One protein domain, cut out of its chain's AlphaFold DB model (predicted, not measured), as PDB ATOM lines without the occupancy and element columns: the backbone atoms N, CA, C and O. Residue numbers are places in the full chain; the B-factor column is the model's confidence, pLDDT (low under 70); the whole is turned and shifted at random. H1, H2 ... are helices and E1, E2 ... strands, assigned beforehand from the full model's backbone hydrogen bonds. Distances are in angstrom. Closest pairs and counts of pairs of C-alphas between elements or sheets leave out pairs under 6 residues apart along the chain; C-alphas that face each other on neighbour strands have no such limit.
ATOM      1  N   LEU A 320     369.711 323.343 238.174       89.75
ATOM      2  CA  LEU A 320     370.712 324.244 238.781       89.75
ATOM      3  C   LEU A 320     371.686 324.840 237.749       89.75
ATOM      4  O   LEU A 320     372.184 325.948 237.921       89.75
ATOM      5  N   ASP A 321     371.925 324.092 236.681       91.19
ATOM      6  CA  ASP A 321     372.799 324.351 235.540       91.19
ATOM      7  C   ASP A 321     372.007 324.701 234.262       91.19
ATOM      8  O   ASP A 321     372.530 324.628 233.150       91.19
ATOM      9  N   ALA A 322     370.739 325.104 234.410       91.69
ATOM     10  CA  ALA A 322     369.859 325.355 233.277       91.69
ATOM     11  C   ALA A 322     370.301 326.546 232.408       91.69
ATOM     12  O   ALA A 322     370.449 327.679 232.871       91.69
ATOM     13  N   GLU A 323     370.410 326.311 231.104       93.25
ATOM     14  CA  GLU A 323     370.710 327.348 230.120       93.25
ATOM     15  C   GLU A 323     369.428 328.065 229.664       93.25
ATOM     16  O   GLU A 323     368.420 327.431 229.348       93.25
ATOM     17  N   TRP A 324     369.463 329.386 229.486       91.25
ATOM     18  CA  TRP A 324     368.421 330.082 228.724       91.25
ATOM     19  C   TRP A 324     368.993 330.995 227.645       91.25
ATOM     20  O   TRP A 324     370.100 331.521 227.742       91.25
ATOM     21  N   THR A 325     368.235 331.182 226.568       92.56
ATOM     22  CA  THR A 325     368.598 332.073 225.462       92.56
ATOM     23  C   THR A 325     367.372 332.855 225.018       92.56
ATOM     24  O   THR A 325     366.412 332.277 224.505       92.56
ATOM     25  N   THR A 326     367.420 334.174 225.198       91.31
ATOM     26  CA  THR A 326     366.326 335.076 224.830       91.31
ATOM     27  C   THR A 326     366.582 335.711 223.467       91.31
ATOM     28  O   THR A 326     367.631 336.312 223.230       91.31
ATOM     29  N   PHE A 327     365.596 335.623 222.580       92.31
ATOM     30  CA  PHE A 327     365.554 336.341 221.312       92.31
ATOM     31  C   PHE A 327     364.414 337.346 221.390       92.31
ATOM     32  O   PHE A 327     363.275 336.947 221.617       92.31
ATOM     33  N   VAL A 328     364.704 338.634 221.213       90.88
ATOM     34  CA  VAL A 328     363.666 339.667 221.159       90.88
ATOM     35  C   VAL A 328     363.650 340.280 219.775       90.88
ATOM     36  O   VAL A 328     364.697 340.688 219.285       90.88
ATOM     37  N   ASN A 329     362.470 340.368 219.179       91.06
ATOM     38  CA  ASN A 329     362.215 341.036 217.914       91.06
ATOM     39  C   ASN A 329     361.185 342.154 218.135       91.06
ATOM     40  O   ASN A 329     360.305 342.035 218.993       91.06
ATOM     41  N   ASP A 330     361.264 343.233 217.360       88.50
ATOM     42  CA  ASP A 330     360.173 344.206 217.267       88.50
ATOM     43  C   ASP A 330     359.020 343.693 216.372       88.50
ATOM     44  O   ASP A 330     359.056 342.584 215.829       88.50
ATOM     45  N   SER A 331     357.991 344.520 216.187       86.81
ATOM     46  CA  SER A 331     356.848 344.232 215.313       86.81
ATOM     47  C   SER A 331     357.200 344.130 213.820       86.81
ATOM     48  O   SER A 331     356.380 343.643 213.047       86.81
ATOM     49  N   LYS A 332     358.412 344.534 213.412       88.62
ATOM     50  CA  LYS A 332     358.954 344.418 212.046       88.62
ATOM     51  C   LYS A 332     359.883 343.203 211.880       88.62
ATOM     52  O   LYS A 332     360.366 342.960 210.779       88.62
ATOM     53  N   GLY A 333     360.146 342.450 212.951       88.19
ATOM     54  CA  GLY A 333     361.100 341.337 212.966       88.19
ATOM     55  C   GLY A 333     362.553 341.746 213.252       88.19
ATOM     56  O   GLY A 333     363.428 340.883 213.276       88.19
ATOM     57  N   THR A 334     362.830 343.029 213.509       89.75
ATOM     58  CA  THR A 334     364.171 343.535 213.834       89.75
ATOM     59  C   THR A 334     364.636 342.955 215.165       89.75
ATOM     60  O   THR A 334     363.994 343.183 216.193       89.75
ATOM     61  N   ARG A 335     365.763 342.233 215.183       88.50
ATOM     62  CA  ARG A 335     366.305 341.648 216.417       88.50
ATOM     63  C   ARG A 335     366.823 342.737 217.363       88.50
ATOM     64  O   ARG A 335     367.829 343.389 217.090       88.50
ATOM     65  N   LEU A 336     366.163 342.881 218.505       84.75
ATOM     66  CA  LEU A 336     366.528 343.776 219.598       84.75
ATOM     67  C   LEU A 336     367.477 343.088 220.590       84.75
ATOM     68  O   LEU A 336     367.475 341.865 220.755       84.75
ATOM     69  N   ARG A 337     368.264 343.894 221.310       83.62
ATOM     70  CA  ARG A 337     369.014 343.438 222.487       83.62
ATOM     71  C   ARG A 337     368.059 343.314 223.689       83.62
ATOM     72  O   ARG A 337     367.344 344.285 223.960       83.62
ATOM     73  N   PRO A 338     368.014 342.173 224.411       77.69
ATOM     74  CA  PRO A 338     367.103 341.993 225.544       77.69
ATOM     75  C   PRO A 338     367.242 343.080 226.616       77.69
ATOM     76  O   PRO A 338     366.246 343.520 227.179       77.69
ATOM     77  N   GLU A 339     368.458 343.561 226.864       74.44
ATOM     78  CA  GLU A 339     368.787 344.555 227.890       74.44
ATOM     79  C   GLU A 339     368.046 345.880 227.649       74.44
ATOM     80  O   GLU A 339     367.428 346.432 228.560       74.44
ATOM     81  N   THR A 340     368.031 346.353 226.398       67.12
ATOM     82  CA  THR A 340     367.307 347.563 225.972       67.12
ATOM     83  C   THR A 340     365.800 347.435 226.215       67.12
ATOM     84  O   THR A 340     365.132 348.410 226.558       67.12
ATOM     85  N   VAL A 341     365.263 346.225 226.068       62.31
ATOM     86  CA  VAL A 341     363.838 345.919 226.239       62.31
ATOM     87  C   VAL A 341     363.475 345.798 227.721       62.31
ATOM     88  O   VAL A 341     362.498 346.405 228.160       62.31
ATOM     89  N   PHE A 342     364.298 345.115 228.522       61.12
ATOM     90  CA  PHE A 342     364.130 345.049 229.975       61.12
ATOM     91  C   PHE A 342     364.199 346.430 230.635       61.12
ATOM     92  O   PHE A 342     363.410 346.698 231.536       61.12
ATOM     93  N   LEU A 343     365.080 347.328 230.177       55.25
ATOM     94  CA  LEU A 343     365.136 348.706 230.676       55.25
ATOM     95  C   LEU A 343     363.839 349.480 230.390       55.25
ATOM     96  O   LEU A 343     363.328 350.149 231.287       55.25
ATOM     97  N   ARG A 344     363.267 349.341 229.186       58.22
ATOM     98  CA  ARG A 344     361.994 349.984 228.802       58.22
ATOM     99  C   ARG A 344     360.807 349.480 229.628       58.22
ATOM    100  O   ARG A 344     359.984 350.281 230.061       58.22
ATOM    101  N   PHE A 345     360.744 348.180 229.916       59.09
ATOM    102  CA  PHE A 345     359.687 347.594 230.752       59.09
ATOM    103  C   PHE A 345     359.949 347.677 232.269       59.09
ATOM    104  O   PHE A 345     359.116 347.233 233.056       59.09
ATOM    105  N   ARG A 346     361.049 348.304 232.713       56.19
ATOM    106  CA  ARG A 346     361.394 348.472 234.142       56.19
ATOM    107  C   ARG A 346     360.575 349.551 234.870       56.19
ATOM    108  O   ARG A 346     360.822 349.799 236.052       56.19
ATOM    109  N   GLN A 347     359.638 350.224 234.194       57.94
ATOM    110  CA  GLN A 347     358.802 351.253 234.818       57.94
ATOM    111  C   GLN A 347     357.939 350.664 235.954       57.94
ATOM    112  O   GLN A 347     357.256 349.654 235.750       57.94
ATOM    113  N   PRO A 348     357.903 351.294 237.144       54.62
ATOM    114  CA  PRO A 348     357.123 350.786 238.266       54.62
ATOM    115  C   PRO A 348     355.624 350.721 237.931       54.62
ATOM    116  O   PRO A 348     355.011 351.672 237.440       54.62
ATOM    117  N   GLY A 349     355.018 349.565 238.208       58.41
ATOM    118  CA  GLY A 349     353.587 349.343 238.011       58.41
ATOM    119  C   GLY A 349     353.152 349.103 236.562       58.41
ATOM    120  O   GLY A 349     351.963 349.236 236.282       58.41
ATOM    121  N   ILE A 350     354.051 348.762 235.631       61.84
ATOM    122  CA  ILE A 350     353.645 347.935 234.483       61.84
ATOM    123  C   ILE A 350     353.568 346.488 234.992       61.84
ATOM    124  O   ILE A 350     354.569 345.934 235.435       61.84
ATOM    125  N   ARG A 351     352.367 345.898 234.979       68.44
ATOM    126  CA  ARG A 351     352.123 344.476 235.267       68.44
ATOM    127  C   ARG A 351     351.565 343.816 234.009       68.44
ATOM    128  O   ARG A 351     350.743 344.426 233.323       68.44
ATOM    129  N   PHE A 352     351.996 342.587 233.751       74.62
ATOM    130  CA  PHE A 352     351.563 341.794 232.606       74.62
ATOM    131  C   PHE A 352     350.707 340.614 233.064       74.62
ATOM    132  O   PHE A 352     351.105 339.858 233.945       74.62
ATOM    133  N   ASP A 353     349.547 340.451 232.438       80.88
ATOM    134  CA  ASP A 353     348.785 339.209 232.468       80.88
ATOM    135  C   ASP A 353     349.354 338.275 231.388       80.88
ATOM    136  O   ASP A 353     349.312 338.584 230.193       80.88
ATOM    137  N   TRP A 354     349.958 337.168 231.819       82.44
ATOM    138  CA  TRP A 354     350.608 336.190 230.947       82.44
ATOM    139  C   TRP A 354     349.621 335.083 230.590       82.44
ATOM    140  O   TRP A 354     349.254 334.269 231.438       82.44
ATOM    141  N   ARG A 355     349.223 335.013 229.317       83.94
ATOM    142  CA  ARG A 355     348.305 333.985 228.811       83.94
ATOM    143  C   ARG A 355     349.024 333.034 227.873       83.94
ATOM    144  O   ARG A 355     349.573 333.450 226.852       83.94
ATOM    145  N   VAL A 356     348.971 331.747 228.196       84.44
ATOM    146  CA  VAL A 356     349.392 330.674 227.293       84.44
ATOM    147  C   VAL A 356     348.303 330.470 226.236       84.44
ATOM    148  O   VAL A 356     347.120 330.426 226.563       84.44
ATOM    149  N   LEU A 357     348.706 330.400 224.969       84.19
ATOM    150  CA  LEU A 357     347.822 330.307 223.803       84.19
ATOM    151  C   LEU A 357     347.701 328.870 223.298       84.19
ATOM    152  O   LEU A 357     346.597 328.375 223.092       84.19
ATOM    153  N   THR A 358     348.838 328.200 223.111       80.38
ATOM    154  CA  THR A 358     348.914 326.793 222.707       80.38
ATOM    155  C   THR A 358     350.088 326.115 223.408       80.38
ATOM    156  O   THR A 358     351.059 326.766 223.808       80.38
ATOM    157  N   GLN A 359     349.990 324.799 223.572       77.62
ATOM    158  CA  GLN A 359     351.017 323.959 224.178       77.62
ATOM    159  C   GLN A 359     351.159 322.683 223.347       77.62
ATOM    160  O   GLN A 359     350.153 322.056 223.014       77.62
ATOM    161  N   SER A 360     352.388 322.284 223.025       81.94
ATOM    162  CA  SER A 360     352.665 320.995 222.390       81.94
ATOM    163  C   SER A 360     353.951 320.368 222.930       81.94
ATOM    164  O   SER A 360     355.027 320.965 222.895       81.94
ATOM    165  N   ILE A 361     353.853 319.131 223.416       76.69
ATOM    166  CA  ILE A 361     355.012 318.288 223.718       76.69
ATOM    167  C   ILE A 361     355.398 317.524 222.454       76.69
ATOM    168  O   ILE A 361     354.651 316.682 221.961       76.69
ATOM    169  N   HIS A 362     356.607 317.789 221.975       78.12
ATOM    170  CA  HIS A 362     357.285 317.009 220.953       78.12
ATOM    171  C   HIS A 362     358.349 316.157 221.650       78.12
ATOM    172  O   HIS A 362     359.312 316.668 222.227       78.12
ATOM    173  N   LEU A 363     358.166 314.838 221.640       67.94
ATOM    174  CA  LEU A 363     359.140 313.913 222.212       67.94
ATOM    175  C   LEU A 363     360.313 313.774 221.236       67.94
ATOM    176  O   LEU A 363     360.126 313.356 220.096       67.94
ATOM    177  N   GLY A 364     361.520 314.153 221.663       66.06
ATOM    178  CA  GLY A 364     362.715 314.035 220.840       66.06
ATOM    179  C   GLY A 364     363.102 312.569 220.673       66.06
ATOM    180  O   GLY A 364     363.562 311.944 221.627       66.06
ATOM    181  N   HIS A 365     362.947 312.034 219.458       50.44
ATOM    182  CA  HIS A 365     363.148 310.611 219.153       50.44
ATOM    183  C   HIS A 365     364.524 310.039 219.539       50.44
ATOM    184  O   HIS A 365     364.642 308.827 219.679       50.44
ATOM    185  N   THR A 366     365.560 310.870 219.689       57.34
ATOM    186  CA  THR A 366     366.958 310.412 219.725       57.34
ATOM    187  C   THR A 366     367.556 310.177 221.112       57.34
ATOM    188  O   THR A 366     368.442 309.340 221.216       57.34
ATOM    189  N   ASN A 367     367.113 310.878 222.164       65.44
ATOM    190  CA  ASN A 367     367.786 310.863 223.483       65.44
ATOM    191  C   ASN A 367     366.829 310.832 224.694       65.44
ATOM    192  O   ASN A 367     367.253 311.068 225.822       65.44
ATOM    193  N   GLY A 368     365.520 310.648 224.490       69.31
ATOM    194  CA  GLY A 368     364.519 310.796 225.562       69.31
ATOM    195  C   GLY A 368     364.278 312.245 226.020       69.31
ATOM    196  O   GLY A 368     363.387 312.489 226.832       69.31
ATOM    197  N   GLU A 369     365.018 313.214 225.465       76.94
ATOM    198  CA  GLU A 369     364.797 314.650 225.644       76.94
ATOM    199  C   GLU A 369     363.366 315.027 225.241       76.94
ATOM    200  O   GLU A 369     362.979 314.931 224.070       76.94
ATOM    201  N   LYS A 370     362.579 315.516 226.201       83.75
ATOM    202  CA  LYS A 370     361.258 316.077 225.918       83.75
ATOM    203  C   LYS A 370     361.405 317.541 225.527       83.75
ATOM    204  O   LYS A 370     362.080 318.296 226.225       83.75
ATOM    205  N   ARG A 371     360.761 317.952 224.433       87.75
ATOM    206  CA  ARG A 371     360.674 319.360 224.030       87.75
ATOM    207  C   ARG A 371     359.249 319.854 224.205       87.75
ATOM    208  O   ARG A 371     358.338 319.344 223.558       87.75
ATOM    209  N   ILE A 372     359.058 320.846 225.063       88.25
ATOM    210  CA  ILE A 372     357.788 321.564 225.187       88.25
ATOM    211  C   ILE A 372     357.876 322.801 224.300       88.25
ATOM    212  O   ILE A 372     358.831 323.568 224.416       88.25
ATOM    213  N   ARG A 373     356.889 323.011 223.428       89.19
ATOM    214  CA  ARG A 373     356.658 324.298 222.775       89.19
ATOM    215  C   ARG A 373     355.429 324.953 223.388       89.19
ATOM    216  O   ARG A 373     354.372 324.333 223.487       89.19
ATOM    217  N   THR A 374     355.568 326.209 223.791       88.06
ATOM    218  CA  THR A 374     354.512 326.969 224.473       88.06
ATOM    219  C   THR A 374     354.375 328.323 223.801       88.06
ATOM    220  O   THR A 374     355.277 329.152 223.903       88.06
ATOM    221  N   GLN A 375     353.265 328.564 223.103       89.56
ATOM    222  CA  GLN A 375     352.947 329.903 222.604       89.56
ATOM    223  C   GLN A 375     352.304 330.722 223.718       89.56
ATOM    224  O   GLN A 375     351.463 330.214 224.460       89.56
ATOM    225  N   TRP A 376     352.669 331.992 223.827       90.19
ATOM    226  CA  TRP A 376     352.232 332.865 224.913       90.19
ATOM    227  C   TRP A 376     352.012 334.301 224.426       90.19
ATOM    228  O   TRP A 376     352.525 334.710 223.381       90.19
ATOM    229  N   ARG A 377     351.270 335.078 225.217       89.94
ATOM    230  CA  ARG A 377     351.170 336.539 225.109       89.94
ATOM    231  C   ARG A 377     351.165 337.213 226.478       89.94
ATOM    232  O   ARG A 377     350.678 336.642 227.452       89.94
ATOM    233  N   ALA A 378     351.704 338.423 226.527       85.94
ATOM    234  CA  ALA A 378     351.727 339.302 227.685       85.94
ATOM    235  C   ALA A 378     350.814 340.507 227.422       85.94
ATOM    236  O   ALA A 378     351.076 341.333 226.540       85.94
ATOM    237  N   ILE A 379     349.738 340.593 228.199       84.69
ATOM    238  CA  ILE A 379     348.706 341.626 228.108       84.69
ATOM    239  C   ILE A 379     348.977 342.684 229.178       84.69
ATOM    240  O   ILE A 379     349.183 342.346 230.341       84.69
ATOM    241  N   SER A 380     348.967 343.967 228.818       80.62
ATOM    242  CA  SER A 380     349.146 345.051 229.797       80.62
ATOM    243  C   SER A 380     347.806 345.659 230.199       80.62
ATOM    244  O   SER A 380     347.085 346.223 229.373       80.62
ATOM    245  N   SER A 381     347.507 345.628 231.497       72.44
ATOM    246  CA  SER A 381     346.316 346.276 232.067       72.44
ATOM    247  C   SER A 381     346.319 347.796 231.863       72.44
ATOM    248  O   SER A 381     345.275 348.392 231.606       72.44
ATOM    249  N   LYS A 382     347.503 348.431 231.872       70.44
ATOM    250  CA  LYS A 382     347.672 349.853 231.509       70.44
ATOM    251  C   LYS A 382     347.376 350.134 230.030       70.44
ATOM    252  O   LYS A 382     347.037 351.261 229.687       70.44
ATOM    253  N   ALA A 383     347.482 349.135 229.155       65.62
ATOM    254  CA  ALA A 383     347.332 349.278 227.709       65.62
ATOM    255  C   ALA A 383     345.910 348.963 227.203       65.62
ATOM    256  O   ALA A 383     345.734 348.516 226.074       65.62
ATOM    257  N   ARG A 384     344.883 349.158 228.047       72.50
ATOM    258  CA  ARG A 384     343.484 348.767 227.768       72.50
ATOM    259  C   ARG A 384     343.335 347.275 227.419       72.50
ATOM    260  O   ARG A 384     342.475 346.909 226.624       72.50
ATOM    261  N   ASN A 385     344.164 346.424 228.028       67.19
ATOM    262  CA  ASN A 385     344.252 344.984 227.765       67.19
ATOM    263  C   ASN A 385     344.670 344.622 226.321       67.19
ATOM    264  O   ASN A 385     344.245 343.589 225.805       67.19
ATOM    265  N   SER A 386     345.518 345.433 225.675       76.00
ATOM    266  CA  SER A 386     346.190 345.036 224.432       76.00
ATOM    267  C   SER A 386     347.281 343.981 224.664       76.00
ATOM    268  O   SER A 386     347.925 343.930 225.722       76.00
ATOM    269  N   ASP A 387     347.525 343.172 223.632       79.00
ATOM    270  CA  ASP A 387     348.677 342.277 223.538       79.00
ATOM    271  C   ASP A 387     349.937 343.125 223.288       79.00
ATOM    272  O   ASP A 387     350.143 343.651 222.193       79.00
ATOM    273  N   VAL A 388     350.786 343.291 224.308       85.12
ATOM    274  CA  VAL A 388     352.005 344.116 224.205       85.12
ATOM    275  C   VAL A 388     353.162 343.315 223.615       85.12
ATOM    276  O   VAL A 388     353.940 343.833 222.810       85.12
ATOM    277  N   ALA A 389     353.258 342.037 223.978       87.44
ATOM    278  CA  ALA A 389     354.209 341.094 223.409       87.44
ATOM    279  C   ALA A 389     353.598 339.693 223.300       87.44
ATOM    280  O   ALA A 389     352.708 339.330 224.069       87.44
ATOM    281  N   SER A 390     354.109 338.896 222.372       92.25
ATOM    282  CA  SER A 390     353.782 337.479 222.207       92.25
ATOM    283  C   SER A 390     355.022 336.689 221.794       92.25
ATOM    284  O   SER A 390     356.089 337.271 221.593       92.25
ATOM    285  N   GLY A 391     354.923 335.367 221.690       92.38
ATOM    286  CA  GLY A 391     356.006 334.553 221.144       92.38
ATOM    287  C   GLY A 391     355.882 333.073 221.469       92.38
ATOM    288  O   GLY A 391     354.823 332.595 221.879       92.38
ATOM    289  N   ASP A 392     356.985 332.346 221.287       92.00
ATOM    290  CA  ASP A 392     357.101 330.933 221.632       92.00
ATOM    291  C   ASP A 392     358.284 330.643 222.569       92.00
ATOM    292  O   ASP A 392     359.395 331.155 222.421       92.00
ATOM    293  N   ILE A 393     358.021 329.795 223.561       90.56
ATOM    294  CA  ILE A 393     359.038 329.123 224.369       90.56
ATOM    295  C   ILE A 393     359.303 327.761 223.732       90.56
ATOM    296  O   ILE A 393     358.355 327.078 223.340       90.56
ATOM    297  N   VAL A 394     360.568 327.354 223.655       91.44
ATOM    298  CA  VAL A 394     360.961 325.962 223.407       91.44
ATOM    299  C   VAL A 394     361.841 325.507 224.566       91.44
ATOM    300  O   VAL A 394     363.007 325.895 224.652       91.44
ATOM    301  N   ASP A 395     361.276 324.688 225.448       90.94
ATOM    302  CA  ASP A 395     361.962 324.125 226.610       90.94
ATOM    303  C   ASP A 395     362.398 322.687 226.339       90.94
ATOM    304  O   ASP A 395     361.588 321.835 225.976       90.94
ATOM    305  N   LYS A 396     363.680 322.401 226.566       91.69
ATOM    306  CA  LYS A 396     364.225 321.049 226.710       91.69
ATOM    307  C   LYS A 396     364.119 320.654 228.180       91.69
ATOM    308  O   LYS A 396     364.668 321.341 229.046       91.69
ATOM    309  N   VAL A 397     363.410 319.563 228.450       89.12
ATOM    310  CA  VAL A 397     363.063 319.110 229.800       89.12
ATOM    311  C   VAL A 397     363.712 317.766 230.102       89.12
ATOM    312  O   VAL A 397     363.629 316.825 229.309       89.12
ATOM    313  N   ILE A 398     364.320 317.697 231.285       87.50
ATOM    314  CA  ILE A 398     364.839 316.482 231.916       87.50
ATOM    315  C   ILE A 398     363.951 316.103 233.107       87.50
ATOM    316  O   ILE A 398     363.106 316.891 233.541       87.50
ATOM    317  N   ILE A 399     364.131 314.899 233.646       83.81
ATOM    318  CA  ILE A 399     363.461 314.453 234.872       83.81
ATOM    319  C   ILE A 399     364.546 314.163 235.910       83.81
ATOM    320  O   ILE A 399     365.386 313.294 235.690       83.81
ATOM    321  N   VAL A 400     364.520 314.897 237.021       81.38
ATOM    322  CA  VAL A 400     365.446 314.782 238.155       81.38
ATOM    323  C   VAL A 400     364.615 314.376 239.366       81.38
ATOM    324  O   VAL A 400     363.641 315.051 239.683       81.38
ATOM    325  N   ASP A 401     364.942 313.247 239.995       83.69
ATOM    326  CA  ASP A 401     364.235 312.712 241.173       83.69
ATOM    327  C   ASP A 401     362.704 312.622 241.001       83.69
ATOM    328  O   ASP A 401     361.920 312.946 241.887       83.69
ATOM    329  N   SER A 402     362.274 312.195 239.806       82.25
ATOM    330  CA  SER A 402     360.874 312.165 239.336       82.25
ATOM    331  C   SER A 402     360.203 313.530 239.110       82.25
ATOM    332  O   SER A 402     359.141 313.571 238.488       82.25
ATOM    333  N   CYS A 403     360.823 314.646 239.494       84.44
ATOM    334  CA  CYS A 403     360.365 315.988 239.147       84.44
ATOM    335  C   CYS A 403     360.832 316.387 237.731       84.44
ATOM    336  O   CYS A 403     362.026 316.303 237.426       84.44
ATOM    337  N   PRO A 404     359.942 316.869 236.846       86.75
ATOM    338  CA  PRO A 404     360.367 317.465 235.586       86.75
ATOM    339  C   PRO A 404     361.067 318.808 235.849       86.75
ATOM    340  O   PRO A 404     360.635 319.579 236.707       86.75
ATOM    341  N   LYS A 405     362.153 319.085 235.122       90.19
ATOM    342  CA  LYS A 405     362.971 320.302 235.243       90.19
ATOM    343  C   LYS A 405     363.383 320.815 233.868       90.19
ATOM    344  O   LYS A 405     363.777 320.038 232.996       90.19
ATOM    345  N   ILE A 406     363.322 322.129 233.671       90.69
ATOM    346  CA  ILE A 406     363.808 322.780 232.451       90.69
ATOM    347  C   ILE A 406     365.339 322.791 232.488       90.69
ATOM    348  O   ILE A 406     365.932 323.418 233.363       90.69
ATOM    349  N   TRP A 407     365.964 322.107 231.527       93.75
ATOM    350  CA  TRP A 407     367.415 322.118 231.312       93.75
ATOM    351  C   TRP A 407     367.834 323.242 230.363       93.75
ATOM    352  O   TRP A 407     368.847 323.896 230.583       93.75
ATOM    353  N   LYS A 408     367.067 323.481 229.288       94.62
ATOM    354  CA  LYS A 408     367.387 324.555 228.338       94.62
ATOM    355  C   LYS A 408     366.154 325.236 227.760       94.62
ATOM    356  O   LYS A 408     365.372 324.586 227.070       94.62
ATOM    357  N   ARG A 409     366.025 326.545 227.991       94.00
ATOM    358  CA  ARG A 409     364.909 327.393 227.537       94.00
ATOM    359  C   ARG A 409     365.324 328.319 226.396       94.00
ATOM    360  O   ARG A 409     366.108 329.247 226.595       94.00
ATOM    361  N   TYR A 410     364.746 328.141 225.213       93.44
ATOM    362  CA  TYR A 410     364.786 329.153 224.156       93.44
ATOM    363  C   TYR A 410     363.528 330.016 224.259       93.44
ATOM    364  O   TYR A 410     362.424 329.520 224.047       93.44
ATOM    365  N   PHE A 411     363.682 331.297 224.592       91.12
ATOM    366  CA  PHE A 411     362.562 332.212 224.819       91.12
ATOM    367  C   PHE A 411     362.516 333.265 223.711       91.12
ATOM    368  O   PHE A 411     363.385 334.135 223.636       91.12
ATOM    369  N   ARG A 412     361.530 333.174 222.817       91.94
ATOM    370  CA  ARG A 412     361.323 334.151 221.743       91.94
ATOM    371  C   ARG A 412     360.230 335.129 222.147       91.94
ATOM    372  O   ARG A 412     359.155 334.714 222.568       91.94
ATOM    373  N   ILE A 413     360.524 336.416 222.001       91.44
ATOM    374  CA  ILE A 413     359.647 337.550 222.288       91.44
ATOM    375  C   ILE A 413     359.499 338.363 220.999       91.44
ATOM    376  O   ILE A 413     360.493 338.826 220.445       91.44
ATOM    377  N   GLN A 414     358.270 338.594 220.557       92.19
ATOM    378  CA  GLN A 414     357.912 339.578 219.544       92.19
ATOM    379  C   GLN A 414     357.134 340.708 220.224       92.19
ATOM    380  O   GLN A 414     356.057 340.491 220.781       92.19
ATOM    381  N   ILE A 415     357.687 341.921 220.211       88.19
ATOM    382  CA  ILE A 415     357.025 343.105 220.769       88.19
ATOM    383  C   ILE A 415     355.987 343.585 219.755       88.19
ATOM    384  O   ILE A 415     356.342 344.143 218.718       88.19
ATOM    385  N   MET A 416     354.708 343.371 220.055       85.06
ATOM    386  CA  MET A 416     353.595 343.751 219.183       85.06
ATOM    387  C   MET A 416     353.279 345.244 219.302       85.06
ATOM    388  O   MET A 416     353.063 345.908 218.290       85.06
ATOM    389  N   GLN A 417     353.331 345.792 220.520       78.69
ATOM    390  CA  GLN A 417     353.152 347.219 220.781       78.69
ATOM    391  C   GLN A 417     354.415 347.790 221.431       78.69
ATOM    392  O   GLN A 417     354.763 347.437 222.559       78.69
ATOM    393  N   GLN A 418     355.125 348.676 220.724       65.69
ATOM    394  CA  GLN A 418     356.316 349.309 221.290       65.69
ATOM    395  C   GLN A 418     355.933 350.227 222.467       65.69
ATOM    396  O   GLN A 418     354.992 351.016 222.345       65.69
ATOM    397  N   PRO A 419     356.674 350.184 223.593       55.47
ATOM    398  CA  PRO A 419     356.327 350.942 224.794       55.47
ATOM    399  C   PRO A 419     356.522 352.461 224.668       55.47
ATOM    400  O   PRO A 419     356.201 353.179 225.604       55.47
ATOM    401  N   GLU A 420     357.001 352.964 223.529       52.47
ATOM    402  CA  GLU A 420     357.088 354.404 223.234       52.47
ATOM    403  C   GLU A 420     355.697 355.063 223.139       52.47
ATOM    404  O   GLU A 420     355.563 356.249 223.422       52.47
ATOM    405  N   LEU A 421     354.638 354.283 222.871       46.62
ATOM    406  CA  LEU A 421     353.245 354.738 222.998       46.62
ATOM    407  C   LEU A 421     352.805 354.959 224.461       46.62
ATOM    408  O   LEU A 421     351.799 355.624 224.702       46.62
ATOM    409  N   PHE A 422     353.554 354.450 225.446       52.34
ATOM    410  CA  PHE A 422     353.416 354.841 226.851       52.34
ATOM    411  C   PHE A 422     354.361 356.017 227.131       52.34
ATOM    412  O   PHE A 422     355.387 355.853 227.796       52.34
TER     413      PHE A 422
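What this domain is: This is residues 320 to 422 of the 564 residues of an uncharacterized protein of Jaapia argillacea MUCL 33604 (UniProt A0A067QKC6). One long, twisted sheet of five strands makes the body, and a short helix, H1, packs on edge strand E1. The 103 printed residues run E1 H1 E2 E3 E4 E5; the mixed sheet's order is E1 E5 E4 E3 E2, and the class is mostly strand. The whole is elongated, 46 by 26 by 24 A, and only just loose, close to compact, with a radius of gyration of the C-alphas of 15.6 A.

How they stand to each other: E1, residues 320 to 329, is parallel to E5, residues 403 to 415; N 325 and O 409 are 2.9 A apart, within hydrogen-bond range. H1, residues 338 to 344, is on the sheet; its closest C-alphas to E1 are those of Pro 338 and Val 328, 6.0 A. Every O i to N i+4 pair in H1 is within hydrogen-bond range. E2, residues 352 to 363, E3, residues 370 to 380, E4, residues 386 to 400, and E5 form a meander, each strand the antiparallel neighbour of the one before. Within range are N 355 and O 377, 2.9 A, N 393 and O 374, 2.8 A, and N 410 and O 394, 2.9 A.

Where its parts are: E1, 28.1 A, begins at C-alpha 320 (370.712, 324.244, 238.781). H1 spans 10.0 A, E2 30.7 A, E3 31.6 A and E4 38.4 A. E5, 32.9 A, ends at C-alpha 415 (357.025, 343.105, 220.769).

The domain as a whole: The farthest C-alphas, Asp 401 and Leu 421, are 47.1 A apart. The printed part has no cut and no long link. pLDDT is under 70 in 25 residues, among them 340 to 351.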